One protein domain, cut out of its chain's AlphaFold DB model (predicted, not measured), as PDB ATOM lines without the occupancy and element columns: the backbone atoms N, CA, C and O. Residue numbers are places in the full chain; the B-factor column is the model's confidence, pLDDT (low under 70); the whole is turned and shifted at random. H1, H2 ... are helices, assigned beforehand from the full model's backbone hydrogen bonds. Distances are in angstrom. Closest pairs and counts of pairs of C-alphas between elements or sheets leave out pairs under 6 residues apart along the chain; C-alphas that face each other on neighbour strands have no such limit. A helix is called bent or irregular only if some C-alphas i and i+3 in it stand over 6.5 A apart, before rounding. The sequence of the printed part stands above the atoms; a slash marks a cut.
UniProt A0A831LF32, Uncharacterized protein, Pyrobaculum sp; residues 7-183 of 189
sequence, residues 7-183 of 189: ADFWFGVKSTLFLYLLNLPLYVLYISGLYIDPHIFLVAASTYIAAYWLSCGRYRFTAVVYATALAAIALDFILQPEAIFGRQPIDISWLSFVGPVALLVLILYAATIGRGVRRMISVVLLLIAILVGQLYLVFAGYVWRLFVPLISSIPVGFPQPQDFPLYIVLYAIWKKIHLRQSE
ATOM      1  N   ALA A   7      30.270  26.128  -9.322       84.81
ATOM      2  CA  ALA A   7      29.344  26.487 -10.397       84.81
ATOM      3  C   ALA A   7      29.283  28.003 -10.672       84.81
ATOM      4  O   ALA A   7      28.927  28.430 -11.773       84.81
ATOM      5  N   ASP A   8      29.592  28.837  -9.679       83.00
ATOM      6  CA  ASP A   8      29.685  30.287  -9.855       83.00
ATOM      7  C   ASP A   8      30.997  30.672 -10.533       83.00
ATOM      8  O   ASP A   8      30.994  31.521 -11.421       83.00
ATOM      9  N   PHE A   9      32.085  29.983 -10.184       86.12
ATOM     10  CA  PHE A   9      33.375  30.140 -10.844       86.12
ATOM     11  C   PHE A   9      33.285  29.816 -12.340       86.12
ATOM     12  O   PHE A   9      33.600  30.665 -13.170       86.12
ATOM     13  N   TRP A  10      32.759  28.640 -12.704       87.12
ATOM     14  CA  TRP A  10      32.603  28.252 -14.112       87.12
ATOM     15  C   TRP A  10      31.680  29.190 -14.894       87.12
ATOM     16  O   TRP A  10      31.927  29.474 -16.066       87.12
ATOM     17  N   PHE A  11      30.639  29.725 -14.247       88.25
ATOM     18  CA  PHE A  11      29.803  30.753 -14.860       88.25
ATOM     19  C   PHE A  11      30.579  32.053 -15.107       88.25
ATOM     20  O   PHE A  11      30.445  32.651 -16.177       88.25
ATOM     21  N   GLY A  12      31.400  32.479 -14.145       86.12
ATOM     22  CA  GLY A  12      32.272  33.643 -14.286       86.12
ATOM     23  C   GLY A  12      33.276  33.473 -15.425       86.12
ATOM     24  O   GLY A  12      33.401  34.370 -16.255       86.12
ATOM     25  N   VAL A  13      33.914  32.302 -15.537       88.25
ATOM     26  CA  VAL A  13      34.833  31.968 -16.642       88.25
ATOM     27  C   VAL A  13      34.117  32.063 -17.989       88.25
ATOM     28  O   VAL A  13      34.586  32.752 -18.892       88.25
ATOM     29  N   LYS A  14      32.941  31.437 -18.109       90.31
ATOM     30  CA  LYS A  14      32.121  31.474 -19.329       90.31
ATOM     31  C   LYS A  14      31.735  32.906 -19.720       90.31
ATOM     32  O   LYS A  14      31.867  33.284 -20.880       90.31
ATOM     33  N   SER A  15      31.296  33.706 -18.748       88.44
ATOM     34  CA  SER A  15      30.910  35.107 -18.968       88.44
ATOM     35  C   SER A  15      32.093  35.952 -19.409       88.44
ATOM     36  O   SER A  15      31.978  36.739 -20.341       88.44
ATOM     37  N   THR A  16      33.252  35.733 -18.799       87.94
ATOM     38  CA  THR A  16      34.472  36.465 -19.134       87.94
ATOM     39  C   THR A  16      34.993  36.085 -20.523       87.94
ATOM     40  O   THR A  16      35.413  36.953 -21.282       87.94
ATOM     41  N   LEU A  17      34.882  34.813 -20.921       90.88
ATOM     42  CA  LEU A  17      35.189  34.385 -22.289       90.88
ATOM     43  C   LEU A  17      34.313  35.116 -23.316       90.88
ATOM     44  O   LEU A  17      34.822  35.646 -24.301       90.88
ATOM     45  N   PHE A  18      33.001  35.180 -23.081       90.19
ATOM     46  CA  PHE A  18      32.098  35.905 -23.973       90.19
ATOM     47  C   PHE A  18      32.358  37.406 -23.996       90.19
ATOM     48  O   PHE A  18      32.253  38.007 -25.061       90.19
ATOM     49  N   LEU A  19      32.739  38.001 -22.863       89.56
ATOM     50  CA  LEU A  19      33.153  39.398 -22.805       89.56
ATOM     51  C   LEU A  19      34.316  39.649 -23.773       89.56
ATOM     52  O   LEU A  19      34.217  40.535 -24.620       89.56
ATOM     53  N   TYR A  20      35.380  38.847 -23.716       87.75
ATOM     54  CA  TYR A  20      36.520  39.026 -24.618       87.75
ATOM     55  C   TYR A  20      36.169  38.766 -26.085       87.75
ATOM     56  O   TYR A  20      36.586  39.537 -26.945       87.75
ATOM     57  N   LEU A  21      35.361  37.743 -26.380       89.69
ATOM     58  CA  LEU A  21      34.918  37.463 -27.750       89.69
ATOM     59  C   LEU A  21      34.105  38.620 -28.343       89.69
ATOM     60  O   LEU A  21      34.314  38.982 -29.498       89.69
ATOM     61  N   LEU A  22      33.211  39.225 -27.556       86.56
ATOM     62  CA  LEU A  22      32.415  40.374 -27.996       86.56
ATOM     63  C   LEU A  22      33.262  41.642 -28.172       86.56
ATOM     64  O   LEU A  22      32.953  42.448 -29.039       86.56
ATOM     65  N   ASN A  23      34.337  41.814 -27.395       86.00
ATOM     66  CA  ASN A  23      35.233  42.970 -27.529       86.00
ATOM     67  C   ASN A  23      36.317  42.789 -28.600       86.00
ATOM     68  O   ASN A  23      36.936  43.776 -28.985       86.00
ATOM     69  N   LEU A  24      36.545  41.577 -29.118       86.12
ATOM     70  CA  LEU A  24      37.584  41.319 -30.122       86.12
ATOM     71  C   LEU A  24      37.474  42.232 -31.360       86.12
ATOM     72  O   LEU A  24      38.480  42.843 -31.719       86.12
ATOM     73  N   PRO A  25      36.291  42.426 -31.975       84.12
ATOM     74  CA  PRO A  25      36.143  43.374 -33.080       84.12
ATOM     75  C   PRO A  25      36.441  44.825 -32.675       84.12
ATOM     76  O   PRO A  25      37.012  45.575 -33.459       84.12
ATOM     77  N   LEU A  26      36.098  45.218 -31.443       82.19
ATOM     78  CA  LEU A  26      36.344  46.570 -30.933       82.19
ATOM     79  C   LEU A  26      37.843  46.826 -30.725       82.19
ATOM     80  O   LEU A  26      38.321  47.909 -31.048       82.19
ATOM     81  N   TYR A  27      38.601  45.818 -30.271       82.19
ATOM     82  CA  TYR A  27      40.063  45.892 -30.217       82.19
ATOM     83  C   TYR A  27      40.676  46.107 -31.598       82.19
ATOM     84  O   TYR A  27      41.559  46.946 -31.747       82.19
ATOM     85  N   VAL A  28      40.192  45.382 -32.610       83.88
ATOM     86  CA  VAL A  28      40.669  45.532 -33.991       83.88
ATOM     87  C   VAL A  28      40.378  46.939 -34.518       83.88
ATOM     88  O   VAL A  28      41.266  47.567 -35.093       83.88
ATOM     89  N   LEU A  29      39.174  47.467 -34.284       79.44
ATOM     90  CA  LEU A  29      38.801  48.829 -34.688       79.44
ATOM     91  C   LEU A  29      39.650  49.902 -33.995       79.44
ATOM     92  O   LEU A  29      40.091  50.844 -34.649       79.44
ATOM     93  N   TYR A  30      39.924  49.736 -32.700       78.00
ATOM     94  CA  TYR A  30      40.763  50.664 -31.946       78.00
ATOM     95  C   TYR A  30      42.223  50.640 -32.422       78.00
ATOM     96  O   TYR A  30      42.786  51.681 -32.745       78.00
ATOM     97  N   ILE A  31      42.834  49.453 -32.523       81.12
ATOM     98  CA  ILE A  31      44.248  49.301 -32.919       81.12
ATOM     99  C   ILE A  31      44.478  49.751 -34.369       81.12
ATOM    100  O   ILE A  31      45.538  50.281 -34.688       81.12
ATOM    101  N   SER A  32      43.489  49.568 -35.249       82.69
ATOM    102  CA  SER A  32      43.556  50.049 -36.637       82.69
ATOM    103  C   SER A  32      43.370  51.564 -36.781       82.69
ATOM    104  O   SER A  32      43.536  52.084 -37.881       82.69
ATOM    105  N   GLY A  33      43.032  52.279 -35.700       75.06
ATOM    106  CA  GLY A  33      42.812  53.726 -35.715       75.06
ATOM    107  C   GLY A  33      41.538  54.160 -36.447       75.06
ATOM    108  O   GLY A  33      41.355  55.347 -36.694       75.06
ATOM    109  N   LEU A  34      40.653  53.217 -36.793       71.12
ATOM    110  CA  LEU A  34      39.414  53.491 -37.528       71.12
ATOM    111  C   LEU A  34      38.343  54.174 -36.671       71.12
ATOM    112  O   LEU A  34      37.353  54.665 -37.211       71.12
ATOM    113  N   TYR A  35      38.505  54.177 -35.347       63.97
ATOM    114  CA  TYR A  35      37.516  54.730 -34.434       63.97
ATOM    115  C   TYR A  35      38.168  55.185 -33.121       63.97
ATOM    116  O   TYR A  35      38.965  54.452 -32.533       63.97
ATOM    117  N   ILE A  36      37.837  56.399 -32.671       62.75
ATOM    118  CA  ILE A  36      38.441  57.069 -31.509       62.75
ATOM    119  C   ILE A  36      37.337  57.456 -30.509       62.75
ATOM    120  O   ILE A  36      36.185  57.651 -30.885       62.75
ATOM    121  N   ASP A  37      37.715  57.474 -29.231       61.06
ATOM    122  CA  ASP A  37      36.972  57.922 -28.041       61.06
ATOM    123  C   ASP A  37      35.936  59.046 -28.265       61.06
ATOM    124  O   ASP A  37      36.243  59.969 -29.020       61.06
ATOM    125  N   PRO A  38      34.776  59.057 -27.554       57.31
ATOM    126  CA  PRO A  38      34.358  58.179 -26.438       57.31
ATOM    127  C   PRO A  38      33.416  57.011 -26.807       57.31
ATOM    128  O   PRO A  38      33.075  56.171 -25.969       57.31
ATOM    129  N   HIS A  39      32.970  56.919 -28.055       61.44
ATOM    130  CA  HIS A  39      31.820  56.089 -28.445       61.44
ATOM    131  C   HIS A  39      32.078  54.572 -28.357       61.44
ATOM    132  O   HIS A  39      31.191  53.781 -28.019       61.44
ATOM    133  N   ILE A  40      33.328  54.157 -28.582       66.25
ATOM    134  CA  ILE A  40      33.761  52.752 -28.550       66.25
ATOM    135  C   ILE A  40      33.660  52.166 -27.130       66.25
ATOM    136  O   ILE A  40      33.380  50.976 -26.961       66.25
ATOM    137  N   PHE A  41      33.785  53.015 -26.102       66.12
ATOM    138  CA  PHE A  41      33.692  52.619 -24.697       66.12
ATOM    139  C   PHE A  41      32.266  52.291 -24.268       66.12
ATOM    140  O   PHE A  41      32.076  51.436 -23.405       66.12
ATOM    141  N   LEU A  42      31.252  52.906 -24.877       67.12
ATOM    142  CA  LEU A  42      29.861  52.583 -24.568       67.12
ATOM    143  C   LEU A  42      29.490  51.197 -25.097       67.12
ATOM    144  O   LEU A  42      28.854  50.400 -24.402       67.12
ATOM    145  N   VAL A  43      29.903  50.884 -26.324       72.12
ATOM    146  CA  VAL A  43      29.650  49.559 -26.890       72.12
ATOM    147  C   VAL A  43      30.435  48.511 -26.121       72.12
ATOM    148  O   VAL A  43      29.838  47.503 -25.741       72.12
ATOM    149  N   ALA A  44      31.683  48.800 -25.740       73.12
ATOM    150  CA  ALA A  44      32.433  47.975 -24.799       73.12
ATOM    151  C   ALA A  44      31.677  47.799 -23.468       73.12
ATOM    152  O   ALA A  44      31.496  46.670 -23.025       73.12
ATOM    153  N   ALA A  45      31.115  48.850 -22.867       72.44
ATOM    154  CA  ALA A  45      30.295  48.741 -21.656       72.44
ATOM    155  C   ALA A  45      29.052  47.845 -21.861       72.44
ATOM    156  O   ALA A  45      28.721  47.018 -21.008       72.44
ATOM    157  N   SER A  46      28.391  47.931 -23.019       75.19
ATOM    158  CA  SER A  46      27.240  47.079 -23.349       75.19
ATOM    159  C   SER A  46      27.612  45.593 -23.462       75.19
ATOM    160  O   SER A  46      26.799  44.727 -23.114       75.19
ATOM    161  N   THR A  47      28.853  45.278 -23.863       82.94
ATOM    162  CA  THR A  47      29.316  43.886 -23.966       82.94
ATOM    163  C   THR A  47      29.343  43.174 -22.617       82.94
ATOM    164  O   THR A  47      29.149  41.962 -22.579       82.94
ATOM    165  N   TYR A  48      29.492  43.898 -21.502       78.88
ATOM    166  CA  TYR A  48      29.449  43.306 -20.165       78.88
ATOM    167  C   TYR A  48      28.079  42.711 -19.853       78.88
ATOM    168  O   TYR A  48      27.977  41.581 -19.369       78.88
ATOM    169  N   ILE A  49      27.025  43.463 -20.173       77.50
ATOM    170  CA  ILE A  49      25.634  43.037 -20.005       77.50
ATOM    171  C   ILE A  49      25.323  41.909 -20.994       77.50
ATOM    172  O   ILE A  49      24.729  40.897 -20.619       77.50
ATOM    173  N   ALA A  50      25.767  42.056 -22.243       83.12
ATOM    174  CA  ALA A  50      25.594  41.054 -23.283       83.12
ATOM    175  C   ALA A  50      26.241  39.708 -22.902       83.12
ATOM    176  O   ALA A  50      25.578  38.675 -22.934       83.12
ATOM    177  N   ALA A  51      27.496  39.715 -22.454       86.62
ATOM    178  CA  ALA A  51      28.241  38.524 -22.053       86.62
ATOM    179  C   ALA A  51      27.592  37.784 -20.871       86.62
ATOM    180  O   ALA A  51      27.503  36.550 -20.867       86.62
ATOM    181  N   TYR A  52      27.069  38.530 -19.893       85.00
ATOM    182  CA  TYR A  52      26.305  37.965 -18.781       85.00
ATOM    183  C   TYR A  52      25.033  37.245 -19.264       85.00
ATOM    184  O   TYR A  52      24.756  36.106 -18.872       85.00
ATOM    185  N   TRP A  53      24.261  37.876 -20.153       82.12
ATOM    186  CA  TRP A  53      23.017  37.298 -20.664       82.12
ATOM    187  C   TRP A  53      23.238  36.141 -21.636       82.12
ATOM    188  O   TRP A  53      22.481  35.165 -21.593       82.12
ATOM    189  N   LEU A  54      24.302  36.195 -22.437       84.69
ATOM    190  CA  LEU A  54      24.749  35.079 -23.269       84.69
ATOM    191  C   LEU A  54      25.089  33.867 -22.393       84.69
ATOM    192  O   LEU A  54      24.682  32.742 -22.680       84.69
ATOM    193  N   SER A  55      25.755  34.101 -21.260       85.69
ATOM    194  CA  SER A  55      26.102  33.051 -20.293       85.69
ATOM    195  C   SER A  55      24.886  32.410 -19.647       85.69
ATOM    196  O   SER A  55      24.886  31.191 -19.448       85.69
ATOM    197  N   CYS A  56      23.839  33.202 -19.413       80.69
ATOM    198  CA  CYS A  56      22.521  32.748 -18.971       80.69
ATOM    199  C   CYS A  56      21.685  32.065 -20.075       80.69
ATOM    200  O   CYS A  56      20.552  31.668 -19.809       80.69
ATOM    201  N   GLY A  57      22.185  31.954 -21.313       80.12
ATOM    202  CA  GLY A  57      21.467  31.350 -22.442       80.12
ATOM    203  C   GLY A  57      20.383  32.241 -23.063       80.12
ATOM    204  O   GLY A  57      19.547  31.760 -23.826       80.12
ATOM    205  N   ARG A  58      20.363  33.547 -22.761       78.75
ATOM    206  CA  ARG A  58      19.387  34.505 -23.311       78.75
ATOM    207  C   ARG A  58      19.923  35.197 -24.566       78.75
ATOM    208  O   ARG A  58      20.167  36.404 -24.584       78.75
ATOM    209  N   TYR A  59      20.066  34.427 -25.641       77.12
ATOM    210  CA  TYR A  59      20.696  34.870 -26.893       77.12
ATOM    211  C   TYR A  59      19.962  36.021 -27.597       77.12
ATOM    212  O   TYR A  59      20.599  36.964 -28.049       77.12
ATOM    213  N   ARG A  60      18.620  35.993 -27.641       71.12
ATOM    214  CA  ARG A  60      17.821  37.021 -28.342       71.12
ATOM    215  C   ARG A  60      17.986  38.411 -27.728       71.12
ATOM    216  O   ARG A  60      18.205  39.376 -28.444       71.12
ATOM    217  N   PHE A  61      17.912  38.501 -26.399       67.88
ATOM    218  CA  PHE A  61      18.083  39.767 -25.683       67.88
ATOM    219  C   PHE A  61      19.504  40.310 -25.851       67.88
ATOM    220  O   PHE A  61      19.697  41.484 -26.141       67.88
ATOM    221  N   THR A  62      20.486  39.417 -25.748       71.81
ATOM    222  CA  THR A  62      21.899  39.736 -25.954       71.81
ATOM    223  C   THR A  62      22.156  40.316 -27.342       71.81
ATOM    224  O   THR A  62      22.789  41.361 -27.463       71.81
ATOM    225  N   ALA A  63      21.614  39.669 -28.380       72.19
ATOM    226  CA  ALA A  63      21.738  40.126 -29.756       72.19
ATOM    227  C   ALA A  63      21.098  41.503 -29.959       72.19
ATOM    228  O   ALA A  63      21.711  42.352 -30.590       72.19
ATOM    229  N   VAL A  64      19.914  41.753 -29.385       71.25
ATOM    230  CA  VAL A  64      19.241  43.059 -29.495       71.25
ATOM    231  C   VAL A  64      20.064  44.163 -28.840       71.25
ATOM    232  O   VAL A  64      20.332  45.160 -29.496       71.25
ATOM    233  N   VAL A  65      20.514  43.978 -27.594       69.75
ATOM    234  CA  VAL A  65      21.307  44.994 -26.875       69.75
ATOM    235  C   VAL A  65      22.600  45.314 -27.622       69.75
ATOM    236  O   VAL A  65      22.921  46.483 -27.843       69.75
ATOM    237  N   TYR A  66      23.315  44.279 -28.063       73.25
ATOM    238  CA  TYR A  66      24.572  44.456 -28.776       73.25
ATOM    239  C   TYR A  66      24.368  45.076 -30.168       73.25
ATOM    240  O   TYR A  66      25.079  46.007 -30.536       73.25
ATOM    241  N   ALA A  67      23.344  44.641 -30.909       74.31
ATOM    242  CA  ALA A  67      22.999  45.215 -32.207       74.31
ATOM    243  C   ALA A  67      22.564  46.681 -32.093       74.31
ATOM    244  O   ALA A  67      22.962  47.483 -32.926       74.31
ATOM    245  N   THR A  68      21.802  47.062 -31.060       68.81
ATOM    246  CA  THR A  68      21.425  48.470 -30.843       68.81
ATOM    247  C   THR A  68      22.630  49.351 -30.536       68.81
ATOM    248  O   THR A  68      22.701  50.477 -31.020       68.81
ATOM    249  N   ALA A  69      23.600  48.832 -29.784       72.44
ATOM    250  CA  ALA A  69      24.824  49.549 -29.455       72.44
ATOM    251  C   ALA A  69      25.716  49.727 -30.702       72.44
ATOM    252  O   ALA A  69      26.191  50.828 -30.972       72.44
ATOM    253  N   LEU A  70      25.865  48.677 -31.518       74.88
ATOM    254  CA  LEU A  70      26.571  48.749 -32.802       74.88
ATOM    255  C   LEU A  70      25.859  49.641 -33.823       74.88
ATOM    256  O   LEU A  70      26.520  50.373 -34.552       74.88
ATOM    257  N   ALA A  71      24.527  49.605 -33.878       74.31
ATOM    258  CA  ALA A  71      23.749  50.467 -34.759       74.31
ATOM    259  C   ALA A  71      23.911  51.943 -34.379       74.31
ATOM    260  O   ALA A  71      24.005  52.775 -35.272       74.31
ATOM    261  N   ALA A  72      24.001  52.263 -33.083       68.88
ATOM    262  CA  ALA A  72      24.298  53.619 -32.628       68.88
ATOM    263  C   ALA A  72      25.687  54.089 -33.102       68.88
ATOM    264  O   ALA A  72      25.789  55.196 -33.620       68.88
ATOM    265  N   ILE A  73      26.719  53.233 -33.030       69.50
ATOM    266  CA  ILE A  73      28.043  53.522 -33.626       69.50
ATOM    267  C   ILE A  73      27.943  53.715 -35.142       69.50
ATOM    268  O   ILE A  73      28.509  54.651 -35.696       69.50
ATOM    269  N   ALA A  74      27.251  52.815 -35.841       72.81
ATOM    270  CA  ALA A  74      27.136  52.895 -37.294       72.81
ATOM    271  C   ALA A  74      26.415  54.180 -37.722       72.81
ATOM    272  O   ALA A  74      26.787  54.802 -38.714       72.81
ATOM    273  N   LEU A  75      25.407  54.595 -36.954       69.00
ATOM    274  CA  LEU A  75      24.675  55.830 -37.186       69.00
ATOM    275  C   LEU A  75      25.544  57.060 -36.905       69.00
ATOM    276  O   LEU A  75      25.493  57.994 -37.689       69.00
ATOM    277  N   ASP A  76      26.386  57.025 -35.872       64.25
ATOM    278  CA  ASP A  76      27.403  58.049 -35.579       64.25
ATOM    279  C   ASP A  76      28.438  58.185 -36.718       64.25
ATOM    280  O   ASP A  76      28.844  59.290 -37.071       64.25
ATOM    281  N   PHE A  77      28.789  57.076 -37.380       65.75
ATOM    282  CA  PHE A  77      29.681  57.083 -38.546       65.75
ATOM    283  C   PHE A  77      29.054  57.765 -39.775       65.75
ATOM    284  O   PHE A  77      29.752  58.409 -40.556       65.75
ATOM    285  N   ILE A  78      27.739  57.611 -39.961       70.50
ATOM    286  CA  ILE A  78      26.997  58.155 -41.110       70.50
ATOM    287  C   ILE A  78      26.548  59.600 -40.844       70.50
ATOM    288  O   ILE A  78      26.588  60.444 -41.736       70.50
ATOM    289  N   LEU A  79      26.105  59.880 -39.621       66.81
ATOM    290  CA  LEU A  79      25.561  61.151 -39.159       66.81
ATOM    291  C   LEU A  79      26.450  61.674 -38.035       66.81
ATOM    292  O   LEU A  79      26.078  61.601 -36.866       66.81
ATOM    293  N   GLN A  80      27.621  62.199 -38.401       64.12
ATOM    294  CA  GLN A  80      28.562  62.765 -37.437       64.12
ATOM    295  C   GLN A  80      27.863  63.861 -36.613       64.12
ATOM    296  O   GLN A  80      27.493  64.897 -37.176       64.12
ATOM    297  N   PRO A  81      27.683  63.687 -35.289       56.38
ATOM    298  CA  PRO A  81      27.001  64.669 -34.449       56.38
ATOM    299  C   PRO A  81      27.711  66.028 -34.457       56.38
ATOM    300  O   PRO A  81      27.053  67.061 -34.336       56.38
ATOM    301  N   GLU A  82      29.030  66.037 -34.688       56.19
ATOM    302  CA  GLU A  82      29.842  67.244 -34.890       56.19
ATOM    303  C   GLU A  82      29.329  68.122 -36.042       56.19
ATOM    304  O   GLU A  82      29.395  69.348 -35.951       56.19
ATOM    305  N   ALA A  83      28.767  67.522 -37.097       60.50
ATOM    306  CA  ALA A  83      28.206  68.251 -38.234       60.50
ATOM    307  C   ALA A  83      26.874  68.947 -37.899       60.50
ATOM    308  O   ALA A  83      26.475  69.876 -38.600       60.50
ATOM    309  N   ILE A  84      26.187  68.512 -36.835       61.41
ATOM    310  CA  ILE A  84      24.869  69.023 -36.427       61.41
ATOM    311  C   ILE A  84      24.993  69.982 -35.233       61.41
ATOM    312  O   ILE A  84      24.342  71.024 -35.212       61.41
ATOM    313  N   PHE A  85      25.822  69.648 -34.241       57.91
ATOM    314  CA  PHE A  85      25.919  70.372 -32.964       57.91
ATOM    315  C   PHE A  85      27.210  71.189 -32.805       57.91
ATOM    316  O   PHE A  85      27.344  71.932 -31.828       57.91
ATOM    317  N   GLY A  86      28.142  71.083 -33.760       55.00
ATOM    318  CA  GLY A  86      29.488  71.644 -33.652       55.00
ATOM    319  C   GLY A  86      30.363  70.882 -32.650       55.00
ATOM    320  O   GLY A  86      29.876  70.076 -31.858       55.00
ATOM    321  N   ARG A  87      31.679  71.135 -32.664       55.22
ATOM    322  CA  ARG A  87      32.609  70.556 -31.679       55.22
ATOM    323  C   ARG A  87      32.320  71.119 -30.291       55.22
ATOM    324  O   ARG A  87      32.575  72.297 -30.044       55.22
ATOM    325  N   GLN A  88      31.823  70.280 -29.385       52.53
ATOM    326  CA  GLN A  88      31.651  70.638 -27.979       52.53
ATOM    327  C   GLN A  88      32.745  69.995 -27.113       52.53
ATOM    328  O   GLN A  88      33.150  68.868 -27.376       52.53
ATOM    329  N   PRO A  89      33.238  70.692 -26.070       44.19
ATOM    330  CA  PRO A  89      34.294  70.183 -25.186       44.19
ATOM    331  C   PRO A  89      33.830  69.021 -24.292       44.19
ATOM    332  O   PRO A  89      34.647  68.303 -23.725       44.19
ATOM    333  N   ILE A  90      32.514  68.854 -24.156       49.97
ATOM    334  CA  ILE A  90      31.853  67.706 -23.544       49.97
ATOM    335  C   ILE A  90      30.818  67.270 -24.577       49.97
ATOM    336  O   ILE A  90      29.993  68.091 -24.977       49.97
ATOM    337  N   ASP A  91      30.859  66.013 -25.011       54.19
ATOM    338  CA  ASP A  91      29.964  65.443 -26.029       54.19
ATOM    339  C   ASP A  91      28.525  65.253 -25.487       54.19
ATOM    340  O   ASP A  91      27.985  64.154 -25.358       54.19
ATOM    341  N   ILE A  92      27.877  66.354 -25.093       47.84
ATOM    342  CA  ILE A  92      26.500  66.393 -24.571       47.84
ATOM    343  C   ILE A  92      25.496  66.073 -25.691       47.84
ATOM    344  O   ILE A  92      24.448  65.469 -25.445       47.84
ATOM    345  N   SER A  93      25.849  66.408 -26.937       51.81
ATOM    346  CA  SER A  93      25.197  65.941 -28.170       51.81
ATOM    347  C   SER A  93      24.957  64.428 -28.127       51.81
ATOM    348  O   SER A  93      23.872  63.959 -28.466       51.81
ATOM    349  N   TRP A  94      25.905  63.667 -27.582       51.19
ATOM    350  CA  TRP A  94      25.852  62.213 -27.509       51.19
ATOM    351  C   TRP A  94      24.898  61.668 -26.447       51.19
ATOM    352  O   TRP A  94      24.249  60.646 -26.672       51.19
ATOM    353  N   LEU A  95      24.692  62.382 -25.336       53.88
ATOM    354  CA  LEU A  95      23.642  62.048 -24.364       53.88
ATOM    355  C   LEU A  95      22.250  62.061 -25.024       53.88
ATOM    356  O   LEU A  95      21.371  61.288 -24.646       53.88
ATOM    357  N   SER A  96      22.076  62.901 -26.045       55.19
ATOM    358  CA  SER A  96      20.830  63.057 -26.799       55.19
ATOM    359  C   SER A  96      20.577  61.900 -27.772       55.19
ATOM    360  O   SER A  96      19.424  61.533 -27.984       55.19
ATOM    361  N   PHE A  97      21.631  61.284 -28.325       53.38
ATOM    362  CA  PHE A  97      21.521  60.132 -29.237       53.38
ATOM    363  C   PHE A  97      21.568  58.789 -28.510       53.38
ATOM    364  O   PHE A  97      20.807  57.873 -28.819       53.38
ATOM    365  N   VAL A  98      22.427  58.673 -27.503       53.25
ATOM    366  CA  VAL A  98      22.692  57.419 -26.797       53.25
ATOM    367  C   VAL A  98      21.926  57.287 -25.499       53.25
ATOM    368  O   VAL A  98      21.575  56.169 -25.134       53.25
ATOM    369  N   GLY A  99      21.573  58.389 -24.837       58.50
ATOM    370  CA  GLY A  99      20.667  58.362 -23.689       58.50
ATOM    371  C   GLY A  99      19.360  57.627 -24.000       58.50
ATOM    372  O   GLY A  99      19.010  56.713 -23.252       58.50
ATOM    373  N   PRO A 100      18.674  57.913 -25.125       60.41
ATOM    374  CA  PRO A 100      17.476  57.179 -25.529       60.41
ATOM    375  C   PRO A 100      17.726  55.696 -25.821       60.41
ATOM    376  O   PRO A 100      16.902  54.865 -25.450       60.41
ATOM    377  N   VAL A 101      18.858  55.337 -26.439       60.50
ATOM    378  CA  VAL A 101      19.204  53.933 -26.738       60.50
ATOM    379  C   VAL A 101      19.539  53.168 -25.457       60.50
ATOM    380  O   VAL A 101      19.040  52.065 -25.246       60.50
ATOM    381  N   ALA A 102      20.315  53.767 -24.555       59.81
ATOM    382  CA  ALA A 102      20.615  53.220 -23.238       59.81
ATOM    383  C   ALA A 102      19.337  53.070 -22.398       59.81
ATOM    384  O   ALA A 102      19.115  52.022 -21.791       59.81
ATOM    385  N   LEU A 103      18.449  54.068 -22.425       62.81
ATOM    386  CA  LEU A 103      17.132  54.005 -21.796       62.81
ATOM    387  C   LEU A 103      16.280  52.885 -22.407       62.81
ATOM    388  O   LEU A 103      15.668  52.116 -21.671       62.81
ATOM    389  N   LEU A 104      16.272  52.738 -23.733       64.31
ATOM    390  CA  LEU A 104      15.552  51.675 -24.431       64.31
ATOM    391  C   LEU A 104      16.080  50.295 -24.028       64.31
ATOM    392  O   LEU A 104      15.289  49.410 -23.717       64.31
ATOM    393  N   VAL A 105      17.399  50.115 -23.955       62.12
ATOM    394  CA  VAL A 105      18.042  48.881 -23.483       62.12
ATOM    395  C   VAL A 105      17.650  48.571 -22.033       62.12
ATOM    396  O   VAL A 105      17.307  47.429 -21.724       62.12
ATOM    397  N   LEU A 106      17.620  49.578 -21.156       61.72
ATOM    398  CA  LEU A 106      17.166  49.448 -19.765       61.72
ATOM    399  C   LEU A 106      15.669  49.104 -19.665       61.72
ATOM    400  O   LEU A 106      15.266  48.283 -18.838       61.72
ATOM    401  N   ILE A 107      14.833  49.692 -20.523       62.66
ATOM    402  CA  ILE A 107      13.395  49.409 -20.600       62.66
ATOM    403  C   ILE A 107      13.158  47.988 -21.113       62.66
ATOM    404  O   ILE A 107      12.369  47.251 -20.520       62.66
ATOM    405  N   LEU A 108      13.853  47.577 -22.179       63.47
ATOM    406  CA  LEU A 108      13.798  46.221 -22.726       63.47
ATOM    407  C   LEU A 108      14.268  45.206 -21.687       63.47
ATOM    408  O   LEU A 108      13.618  44.182 -21.490       63.47
ATOM    409  N   TYR A 109      15.343  45.509 -20.962       60.88
ATOM    410  CA  TYR A 109      15.806  44.695 -19.846       60.88
ATOM    411  C   TYR A 109      14.698  44.493 -18.811       60.88
ATOM    412  O   TYR A 109      14.319  43.362 -18.498       60.88
ATOM    413  N   ALA A 110      14.111  45.582 -18.320       58.16
ATOM    414  CA  ALA A 110      13.068  45.505 -17.312       58.16
ATOM    415  C   ALA A 110      11.794  44.830 -17.835       58.16
ATOM    416  O   ALA A 110      11.091  44.149 -17.081       58.16
ATOM    417  N   ALA A 111      11.522  44.951 -19.136       60.44
ATOM    418  CA  ALA A 111      10.439  44.250 -19.801       60.44
ATOM    419  C   ALA A 111      10.575  42.730 -19.761       60.44
ATOM    420  O   ALA A 111       9.552  42.049 -19.718       60.44
ATOM    421  N   THR A 112      11.803  42.209 -19.701       59.00
ATOM    422  CA  THR A 112      12.056  40.765 -19.612       59.00
ATOM    423  C   THR A 112      11.957  40.189 -18.197       59.00
ATOM    424  O   THR A 112      11.922  38.967 -18.056       59.00
ATOM    425  N   ILE A 113      11.919  41.024 -17.149       57.38
ATOM    426  CA  ILE A 113      12.028  40.572 -15.746       57.38
ATOM    427  C   ILE A 113      10.776  40.893 -14.909       57.38
ATOM    428  O   ILE A 113      10.494  40.170 -13.955       57.38
ATOM    429  N   GLY A 114       9.964  41.900 -15.266       56.09
ATOM    430  CA  GLY A 114       8.810  42.302 -14.445       56.09
ATOM    431  C   GLY A 114       7.569  42.795 -15.200       56.09
ATOM    432  O   GLY A 114       7.643  43.261 -16.338       56.09
ATOM    433  N   ARG A 115       6.411  42.736 -14.521       58.28
ATOM    434  CA  ARG A 115       5.138  43.374 -14.922       58.28
ATOM    435  C   ARG A 115       4.817  44.551 -13.985       58.28
ATOM    436  O   ARG A 115       5.069  44.457 -12.783       58.28
ATOM    437  N   GLY A 116       4.248  45.636 -14.517       63.78
ATOM    438  CA  GLY A 116       3.795  46.798 -13.730       63.78
ATOM    439  C   GLY A 116       4.916  47.480 -12.931       63.78
ATOM    440  O   GLY A 116       6.029  47.628 -13.425       63.78
ATOM    441  N   VAL A 117       4.653  47.846 -11.673       64.06
ATOM    442  CA  VAL A 117       5.606  48.551 -10.779       64.06
ATOM    443  C   VAL A 117       6.921  47.778 -10.577       64.06
ATOM    444  O   VAL A 117       7.994  48.370 -10.471       64.06
ATOM    445  N   ARG A 118       6.878  46.440 -10.624       60.12
ATOM    446  CA  ARG A 118       8.080  45.591 -10.517       60.12
ATOM    447  C   ARG A 118       9.047  45.781 -11.691       60.12
ATOM    448  O   ARG A 118      10.246  45.563 -11.528       60.12
ATOM    449  N   ARG A 119       8.549  46.224 -12.854       63.69
ATOM    450  CA  ARG A 119       9.374  46.602 -14.010       63.69
ATOM    451  C   ARG A 119      10.244  47.813 -13.663       63.69
ATOM    452  O   ARG A 119      11.454  47.730 -13.818       63.69
ATOM    453  N   MET A 120       9.665  48.887 -13.119       62.44
ATOM    454  CA  MET A 120      10.431  50.083 -12.720       62.44
ATOM    455  C   MET A 120      11.477  49.769 -11.648       62.44
ATOM    456  O   MET A 120      12.621  50.192 -11.775       62.44
ATOM    457  N   ILE A 121      11.128  48.959 -10.646       66.00
ATOM    458  CA  ILE A 121      12.082  48.540  -9.608       66.00
ATOM    459  C   ILE A 121      13.253  47.759 -10.227       66.00
ATOM    460  O   ILE A 121      14.399  47.968  -9.842       66.00
ATOM    461  N   SER A 122      12.993  46.915 -11.230       60.59
ATOM    462  CA  SER A 122      14.045  46.169 -11.936       60.59
ATOM    463  C   SER A 122      14.978  47.082 -12.741       60.59
ATOM    464  O   SER A 122      16.177  46.820 -12.772       60.59
ATOM    465  N   VAL A 123      14.460  48.161 -13.349       62.00
ATOM    466  CA  VAL A 123      15.291  49.193 -14.006       62.00
ATOM    467  C   VAL A 123      16.211  49.857 -12.986       62.00
ATOM    468  O   VAL A 123      17.415  49.938 -13.207       62.00
ATOM    469  N   VAL A 124      15.654  50.312 -11.861       65.81
ATOM    470  CA  VAL A 124      16.414  51.023 -10.821       65.81
ATOM    471  C   VAL A 124      17.482  50.115 -10.216       65.81
ATOM    472  O   VAL A 124      18.630  50.524 -10.077       65.81
ATOM    473  N   LEU A 125      17.144  48.858  -9.921       64.38
ATOM    474  CA  LEU A 125      18.108  47.878  -9.421       64.38
ATOM    475  C   LEU A 125      19.198  47.561 -10.447       64.38
ATOM    476  O   LEU A 125      20.349  47.396 -10.052       64.38
ATOM    477  N   LEU A 126      18.871  47.508 -11.744       65.50
ATOM    478  CA  LEU A 126      19.880  47.345 -12.788       65.50
ATOM    479  C   LEU A 126      20.814  48.554 -12.850       65.50
ATOM    480  O   LEU A 126      22.023  48.371 -12.901       65.50
ATOM    481  N   LEU A 127      20.278  49.774 -12.814       64.81
ATOM    482  CA  LEU A 127      21.084  50.995 -12.797       64.81
ATOM    483  C   LEU A 127      22.031  51.024 -11.594       64.81
ATOM    484  O   LEU A 127      23.216  51.302 -11.753       64.81
ATOM    485  N   ILE A 128      21.536  50.656 -10.410       64.81
ATOM    486  CA  ILE A 128      22.362  50.521  -9.205       64.81
ATOM    487  C   ILE A 128      23.417  49.425  -9.398       64.81
ATOM    488  O   ILE A 128      24.573  49.638  -9.054       64.81
ATOM    489  N   ALA A 129      23.067  48.271  -9.971       62.72
ATOM    490  CA  ALA A 129      24.016  47.185 -10.215       62.72
ATOM    491  C   ALA A 129      25.103  47.560 -11.234       62.72
ATOM    492  O   ALA A 129      26.255  47.168 -11.052       62.72
ATOM    493  N   ILE A 130      24.760  48.336 -12.267       63.50
ATOM    494  CA  ILE A 130      25.712  48.895 -13.234       63.50
ATOM    495  C   ILE A 130      26.635  49.885 -12.526       63.50
ATOM    496  O   ILE A 130      27.848  49.752 -12.633       63.50
ATOM    497  N   LEU A 131      26.081  50.828 -11.757       64.94
ATOM    498  CA  LEU A 131      26.865  51.820 -11.019       64.94
ATOM    499  C   LEU A 131      27.827  51.145 -10.034       64.94
ATOM    500  O   LEU A 131      29.020  51.429 -10.034       64.94
ATOM    501  N   VAL A 132      27.327  50.210  -9.227       66.44
ATOM    502  CA  VAL A 132      28.126  49.466  -8.246       66.44
ATOM    503  C   VAL A 132      29.155  48.572  -8.936       66.44
ATOM    504  O   VAL A 132      30.294  48.506  -8.486       66.44
ATOM    505  N   GLY A 133      28.789  47.909 -10.035       63.38
ATOM    506  CA  GLY A 133      29.711  47.096 -10.830       63.38
ATOM    507  C   GLY A 133      30.836  47.931 -11.438       63.38
ATOM    508  O   GLY A 133      31.995  47.532 -11.369       63.38
ATOM    509  N   GLN A 134      30.515  49.118 -11.952       64.25
ATOM    510  CA  GLN A 134      31.500  50.041 -12.501       64.25
ATOM    511  C   GLN A 134      32.419  50.592 -11.412       64.25
ATOM    512  O   GLN A 134      33.632  50.573 -11.577       64.25
ATOM    513  N   LEU A 135      31.869  51.018 -10.271       67.62
ATOM    514  CA  LEU A 135      32.665  51.462  -9.124       67.62
ATOM    515  C   LEU A 135      33.582  50.347  -8.608       67.62
ATOM    516  O   LEU A 135      34.739  50.609  -8.289       67.62
ATOM    517  N   TYR A 136      33.097  49.103  -8.577       69.38
ATOM    518  CA  TYR A 136      33.913  47.942  -8.242       69.38
ATOM    519  C   TYR A 136      35.053  47.752  -9.243       69.38
ATOM    520  O   TYR A 136      36.190  47.614  -8.817       69.38
ATOM    521  N   LEU A 137      34.786  47.786 -10.551       66.44
ATOM    522  CA  LEU A 137      35.831  47.637 -11.566       66.44
ATOM    523  C   LEU A 137      36.848  48.779 -11.531       66.44
ATOM    524  O   LEU A 137      38.037  48.526 -11.681       66.44
ATOM    525  N   VAL A 138      36.412  50.015 -11.283       67.56
ATOM    526  CA  VAL A 138      37.314  51.164 -11.134       67.56
ATOM    527  C   VAL A 138      38.195  50.993  -9.900       67.56
ATOM    528  O   VAL A 138      39.413  51.101 -10.000       67.56
ATOM    529  N   PHE A 139      37.607  50.684  -8.744       70.56
ATOM    530  CA  PHE A 139      38.350  50.582  -7.491       70.56
ATOM    531  C   PHE A 139      39.217  49.319  -7.424       70.56
ATOM    532  O   PHE A 139      40.420  49.397  -7.187       70.56
ATOM    533  N   ALA A 140      38.625  48.149  -7.668       71.31
ATOM    534  CA  ALA A 140      39.339  46.878  -7.673       71.31
ATOM    535  C   ALA A 140      40.351  46.820  -8.818       71.31
ATOM    536  O   ALA A 140      41.453  46.330  -8.605       71.31
ATOM    537  N   GLY A 141      40.020  47.373  -9.988       71.00
ATOM    538  CA  GLY A 141      40.959  47.531 -11.094       71.00
ATOM    539  C   GLY A 141      42.128  48.430 -10.713       71.00
ATOM    540  O   GLY A 141      43.267  48.040 -10.921       71.00
ATOM    541  N   TYR A 142      41.891  49.586 -10.084       71.50
ATOM    542  CA  TYR A 142      42.973  50.462  -9.625       71.50
ATOM    543  C   TYR A 142      43.921  49.749  -8.652       71.50
ATOM    544  O   TYR A 142      45.131  49.765  -8.854       71.50
ATOM    545  N   VAL A 143      43.377  49.062  -7.644       78.56
ATOM    546  CA  VAL A 143      44.175  48.299  -6.671       78.56
ATOM    547  C   VAL A 143      44.908  47.134  -7.339       78.56
ATOM    548  O   VAL A 143      46.087  46.926  -7.079       78.56
ATOM    549  N   TRP A 144      44.245  46.391  -8.226       81.06
ATOM    550  CA  TRP A 144      44.831  45.271  -8.969       81.06
ATOM    551  C   TRP A 144      45.997  45.712  -9.858       81.06
ATOM    552  O   TRP A 144      47.036  45.056  -9.914       81.06
ATOM    553  N   ARG A 145      45.858  46.881 -10.485       75.06
ATOM    554  CA  ARG A 145      46.854  47.483 -11.378       75.06
ATOM    555  C   ARG A 145      48.100  47.995 -10.658       75.06
ATOM    556  O   ARG A 145      49.107  48.235 -11.316       75.06
ATOM    557  N   LEU A 146      48.080  48.097  -9.325       80.38
ATOM    558  CA  LEU A 146      49.301  48.298  -8.531       80.38
ATOM    559  C   LEU A 146      50.222  47.069  -8.566       80.38
ATOM    560  O   LEU A 146      51.424  47.201  -8.359       80.38
ATOM    561  N   PHE A 147      49.662  45.885  -8.824       82.31
ATOM    562  CA  PHE A 147      50.384  44.613  -8.798       82.31
ATOM    563  C   PHE A 147      50.565  44.002 -10.188       82.31
ATOM    564  O   PHE A 147      51.498  43.229 -10.395       82.31
ATOM    565  N   VAL A 148      49.689  44.340 -11.139       79.62
ATOM    566  CA  VAL A 148      49.725  43.799 -12.500       79.62
ATOM    567  C   VAL A 148      49.732  44.941 -13.524       79.62
ATOM    568  O   VAL A 148      48.734  45.654 -13.644       79.62
ATOM    569  N   PRO A 149      50.831  45.131 -14.278       77.50
ATOM    570  CA  PRO A 149      50.918  46.196 -15.268       77.50
ATOM    571  C   PRO A 149      49.980  45.943 -16.455       77.50
ATOM    572  O   PRO A 149      49.764  44.804 -16.879       77.50
ATOM    573  N   LEU A 150      49.446  47.035 -17.002       79.56
ATOM    574  CA  LEU A 150      48.557  47.021 -18.163       79.56
ATOM    575  C   LEU A 150      49.319  46.716 -19.451       79.56
ATOM    576  O   LEU A 150      50.482  47.093 -19.608       79.56
ATOM    577  N   ILE A 151      48.628  46.114 -20.419       79.69
ATOM    578  CA  ILE A 151      49.127  46.069 -21.796       79.69
ATOM    579  C   ILE A 151      48.923  47.455 -22.409       79.69
ATOM    580  O   ILE A 151      47.790  47.893 -22.587       79.69
ATOM    581  N   SER A 152      50.017  48.131 -22.752       78.00
ATOM    582  CA  SER A 152      50.003  49.503 -23.283       78.00
ATOM    583  C   SER A 152      49.286  49.650 -24.629       78.00
ATOM    584  O   SER A 152      48.826  50.740 -24.949       78.00
ATOM    585  N   SER A 153      49.161  48.571 -25.405       74.44
ATOM    586  CA  SER A 153      48.410  48.557 -26.667       74.44
ATOM    587  C   SER A 153      46.896  48.399 -26.488       74.44
ATOM    588  O   SER A 153      46.161  48.505 -27.468       74.44
ATOM    589  N   ILE A 154      46.419  48.146 -25.263       74.19
ATOM    590  CA  ILE A 154      44.996  48.008 -24.945       74.19
ATOM    591  C   ILE A 154      44.529  49.261 -24.189       74.19
ATOM    592  O   ILE A 154      45.154  49.641 -23.194       74.19
ATOM    593  N   PRO A 155      43.406  49.885 -24.591       72.69
ATOM    594  CA  PRO A 155      42.876  51.041 -23.882       72.69
ATOM    595  C   PRO A 155      42.591  50.743 -22.403       72.69
ATOM    596  O   PRO A 155      42.110  49.671 -22.029       72.69
ATOM    597  N   VAL A 156      42.833  51.730 -21.540       69.31
ATOM    598  CA  VAL A 156      42.765  51.583 -20.072       69.31
ATOM    599  C   VAL A 156      41.363  51.205 -19.566       69.31
ATOM    600  O   VAL A 156      41.248  50.530 -18.537       69.31
ATOM    601  N   GLY A 157      40.305  51.619 -20.272       68.50
ATOM    602  CA  GLY A 157      38.910  51.301 -19.934       68.50
ATOM    603  C   GLY A 157      38.338  50.064 -20.638       68.50
ATOM    604  O   GLY A 157      37.155  49.771 -20.468       68.50
ATOM    605  N   PHE A 158      39.146  49.336 -21.413       75.25
ATOM    606  CA  PHE A 158      38.731  48.085 -22.044       75.25
ATOM    607  C   PHE A 158      39.014  46.862 -21.160       75.25
ATOM    608  O   PHE A 158      39.937  46.907 -20.343       75.25
ATOM    609  N   PRO A 159      38.263  45.753 -21.340       78.62
ATOM    610  CA  PRO A 159      38.545  44.503 -20.648       78.62
ATOM    611  C   PRO A 159      39.964  43.975 -20.883       78.62
ATOM    612  O   PRO A 159      40.252  43.364 -21.913       78.62
ATOM    613  N   GLN A 160      40.860  44.134 -19.914       81.56
ATOM    614  CA  GLN A 160      42.215  43.609 -20.069       81.56
ATOM    615  C   GLN A 160      42.261  42.114 -19.730       81.56
ATOM    616  O   GLN A 160      41.559  41.676 -18.812       81.56
ATOM    617  N   PRO A 161      43.075  41.298 -20.427       81.50
ATOM    618  CA  PRO A 161      43.293  39.896 -20.061       81.50
ATOM    619  C   PRO A 161      43.749  39.726 -18.603       81.50
ATOM    620  O   PRO A 161      43.345  38.782 -17.929       81.50
ATOM    621  N   GLN A 162      44.536  40.677 -18.091       82.50
ATOM    622  CA  GLN A 162      44.998  40.734 -16.702       82.50
ATOM    623  C   GLN A 162      43.856  40.877 -15.692       82.50
ATOM    624  O   GLN A 162      43.981  40.411 -14.562       82.50
ATOM    625  N   ASP A 163      42.748  41.505 -16.089       82.12
ATOM    626  CA  ASP A 163      41.593  41.782 -15.231       82.12
ATOM    627  C   ASP A 163      40.632  40.568 -15.155       82.12
ATOM    628  O   ASP A 163      39.602  40.617 -14.480       82.12
ATOM    629  N   PHE A 164      40.976  39.437 -15.794       83.88
ATOM    630  CA  PHE A 164      40.180  38.202 -15.821       83.88
ATOM    631  C   PHE A 164      39.649  37.752 -14.444       83.88
ATOM    632  O   PHE A 164      38.448  37.473 -14.343       83.88
ATOM    633  N   PRO A 165      40.457  37.715 -13.360       84.50
ATOM    634  CA  PRO A 165      39.953  37.325 -12.042       84.50
ATOM    635  C   PRO A 165      38.862  38.268 -11.516       84.50
ATOM    636  O   PRO A 165      37.900  37.812 -10.894       84.50
ATOM    637  N   LEU A 166      38.975  39.571 -11.800       83.62
ATOM    638  CA  LEU A 166      38.001  40.579 -11.379       83.62
ATOM    639  C   LEU A 166      36.656  40.366 -12.082       83.62
ATOM    640  O   LEU A 166      35.605  40.426 -11.441       83.62
ATOM    641  N   TYR A 167      36.680  40.046 -13.378       84.00
ATOM    642  CA  TYR A 167      35.465  39.765 -14.143       84.00
ATOM    643  C   TYR A 167      34.768  38.483 -13.692       84.00
ATOM    644  O   TYR A 167      33.543  38.480 -13.553       84.00
ATOM    645  N   ILE A 168      35.516  37.422 -13.368       86.12
ATOM    646  CA  ILE A 168      34.931  36.200 -12.794       86.12
ATOM    647  C   ILE A 168      34.154  36.525 -11.522       86.12
ATOM    648  O   ILE A 168      32.998  36.113 -11.384       86.12
ATOM    649  N   VAL A 169      34.778  37.259 -10.597       83.75
ATOM    650  CA  VAL A 169      34.160  37.622  -9.317       83.75
ATOM    651  C   VAL A 169      32.919  38.482  -9.550       83.75
ATOM    652  O   VAL A 169      31.858  38.185  -8.994       83.75
ATOM    653  N   LEU A 170      33.015  39.491 -10.420       84.25
ATOM    654  CA  LEU A 170      31.899  40.365 -10.772       84.25
ATOM    655  C   LEU A 170      30.704  39.569 -11.318       84.25
ATOM    656  O   LEU A 170      29.591  39.689 -10.801       84.25
ATOM    657  N   TYR A 171      30.924  38.716 -12.322       84.88
ATOM    658  CA  TYR A 171      29.854  37.932 -12.940       84.88
ATOM    659  C   TYR A 171      29.245  36.910 -11.986       84.88
ATOM    660  O   TYR A 171      28.033  36.681 -12.014       84.88
ATOM    661  N   ALA A 172      30.051  36.325 -11.104       83.12
ATOM    662  CA  ALA A 172      29.557  35.422 -10.080       83.12
ATOM    663  C   ALA A 172      28.667  36.139  -9.046       83.12
ATOM    664  O   ALA A 172      27.619  35.614  -8.656       83.12
ATOM    665  N   ILE A 173      29.030  37.359  -8.637       80.12
ATOM    666  CA  ILE A 173      28.190  38.200  -7.772       80.12
ATOM    667  C   ILE A 173      26.892  38.569  -8.497       80.12
ATOM    668  O   ILE A 173      25.803  38.386  -7.946       80.12
ATOM    669  N   TRP A 174      26.985  39.023  -9.747       79.50
ATOM    670  CA  TRP A 174      25.823  39.377 -10.564       79.50
ATOM    671  C   TRP A 174      24.845  38.218 -10.721       79.50
ATOM    672  O   TRP A 174      23.645  38.407 -10.503       79.50
ATOM    673  N   LYS A 175      25.350  37.015 -11.012       79.88
ATOM    674  CA  LYS A 175      24.558  35.783 -11.086       79.88
ATOM    675  C   LYS A 175      23.757  35.568  -9.804       79.88
ATOM    676  O   LYS A 175      22.561  35.295  -9.864       79.88
ATOM    677  N   LYS A 176      24.384  35.728  -8.637       76.31
ATOM    678  CA  LYS A 176      23.716  35.542  -7.341       76.31
ATOM    679  C   LYS A 176      22.675  36.602  -7.025       76.31
ATOM    680  O   LYS A 176      21.699  36.290  -6.352       76.31
ATOM    681  N   ILE A 177      22.861  37.830  -7.491       72.75
ATOM    682  CA  ILE A 177      21.862  38.889  -7.319       72.75
ATOM    683  C   ILE A 177      20.638  38.598  -8.201       72.75
ATOM    684  O   ILE A 177      19.507  38.644  -7.723       72.75
ATOM    685  N   HIS A 178      20.863  38.225  -9.462       69.38
ATOM    686  CA  HIS A 178      19.802  38.125 -10.466       69.38
ATOM    687  C   HIS A 178      19.089  36.763 -10.501       69.38
ATOM    688  O   HIS A 178      17.862  36.716 -10.572       69.38
ATOM    689  N   LEU A 179      19.805  35.634 -10.426       64.06
ATOM    690  CA  LEU A 179      19.174  34.304 -10.491       64.06
ATOM    691  C   LEU A 179      18.477  33.919  -9.185       64.06
ATOM    692  O   LEU A 179      17.405  33.319  -9.221       64.06
ATOM    693  N   ARG A 180      18.996  34.354  -8.030       53.62
ATOM    694  CA  ARG A 180      18.369  34.085  -6.724       53.62
ATOM    695  C   ARG A 180      16.978  34.726  -6.595       53.62
ATOM    696  O   ARG A 180      16.164  34.272  -5.796       53.62
ATOM    697  N   GLN A 181      16.681  35.760  -7.388       49.03
ATOM    698  CA  GLN A 181      15.338  36.343  -7.507       49.03
ATOM    699  C   GLN A 181      14.428  35.568  -8.481       49.03
ATOM    700  O   GLN A 181      13.219  35.481  -8.253       49.03
ATOM    701  N   SER A 182      14.992  34.962  -9.531       42.88
ATOM    702  CA  SER A 182      14.248  34.149 -10.505       42.88
ATOM    703  C   SER A 182      13.817  32.789  -9.948       42.88
ATOM    704  O   SER A 182      12.801  32.256 -10.382       42.88
ATOM    705  N   GLU A 183      14.571  32.211  -9.012       43.78
ATOM    706  CA  GLU A 183      14.205  30.940  -8.371       43.78
ATOM    707  C   GLU A 183      13.159  31.139  -7.272       43.78
ATOM    708  O   GLU A 183      12.231  30.349  -7.167       43.78
TER     709      GLU A 183
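This is residues 7 to 183 of the 189 residues of an uncharacterized protein of Pyrobaculum sp (UniProt A0A831LF32). Four helices, H1, H2, H3 and H5, stand side by side as a layer, each running the opposite way to the one before it in that order, and the long helix H6 crosses one face of the layer with H7 folded back beside it. From neighbour to neighbour the contacts close a ring, H1 to H2 to H3 to H5 to H6 to H7 and back to H1, while the short H4 lies at the far end of the layer, where H3 ends and H5 begins. The printed part has 177 residues with seven named helices, H1 to H7 in chain order, and no named strand; the class is all helix. It is compact, with a radius of gyration of the C-alphas of 16.8 A, and spans 50 by 46 by 26 A.

Begin with H1, residues 7 to 31, which has a kink of 41 degrees near residue 25 and is only just irregular, with C-alphas 22 and 25 at 7.0 A. It forms a hairpin with H2, residues 39 to 55: they touch, closest at the C-alphas of Phe 18 and Ala 51, 5.0 A, at a shallow tilt of 29 degrees. H2 forms the next hairpin with H3, residues 59 to 78; Ala 50 and Thr 62 have the closest C-alphas, 4.7 A. H3 touches H5, residues 92 to 113, opposite ways at 11 degrees, a shallow tilt, closest at the C-alphas of Val 65 and Val 105, 6.1 A. H4, residues 82 to 85, is close to H5 but not clearly touching. With its residues 106 to 113 alone H5 touches H6, residues 117 to 145, at a steep tilt of 63 degrees; the closest C-alphas are those of Ala 110 and Arg 119, 5.1 A. H6 forms a hairpin with H7, residues 161 to 183, at a shallow tilt of 23 degrees, closest at the C-alphas of Gly 133 and Leu 170, 7.1 A. H7 is irregular, with C-alphas 162 and 165 at 7.7 A; it touches residues 8 to 16 of H1 alone, at a steep tilt of 53 degrees, closest at the C-alphas of Gly 12 and Ile 168, 4.0 A. H6 is apart from H1, H2 and H3. Of six touching pairs given a tilt, four are shallow, and the packing is only just mostly aligned. Every O i to N i+4 pair is within hydrogen-bond range in H3 and H6, against 19 of 21 in H1, 10 of 13 in H2, 14 of 18 in H5 and 14 of 19 in H7; H4 is too short for such a pair, and its one O i to N i+3 pair is not within range.

Find C-alpha 7 at (29.344, 26.487, -10.397); from there H1 runs 35.4 A. H2 measures 25.1 A, H3 28.0 A, H4 5.4 A and H5 30.9 A. Find C-alpha 117 at (5.606, 48.551, -10.779), where H6 begins its 41.3 A. H7, 32.6 A long, ends at C-alpha 183, (14.205, 30.940, -8.371).

The C-alphas farthest apart, of Ala 7 and Gly 86, are 50.8 A apart. The printed part has no cut; the link from H6 to H7, residues 146 to 160, is long. Mean pLDDT of the printed part is 71.1, and 84 residues are under 70, among them 79 to 138.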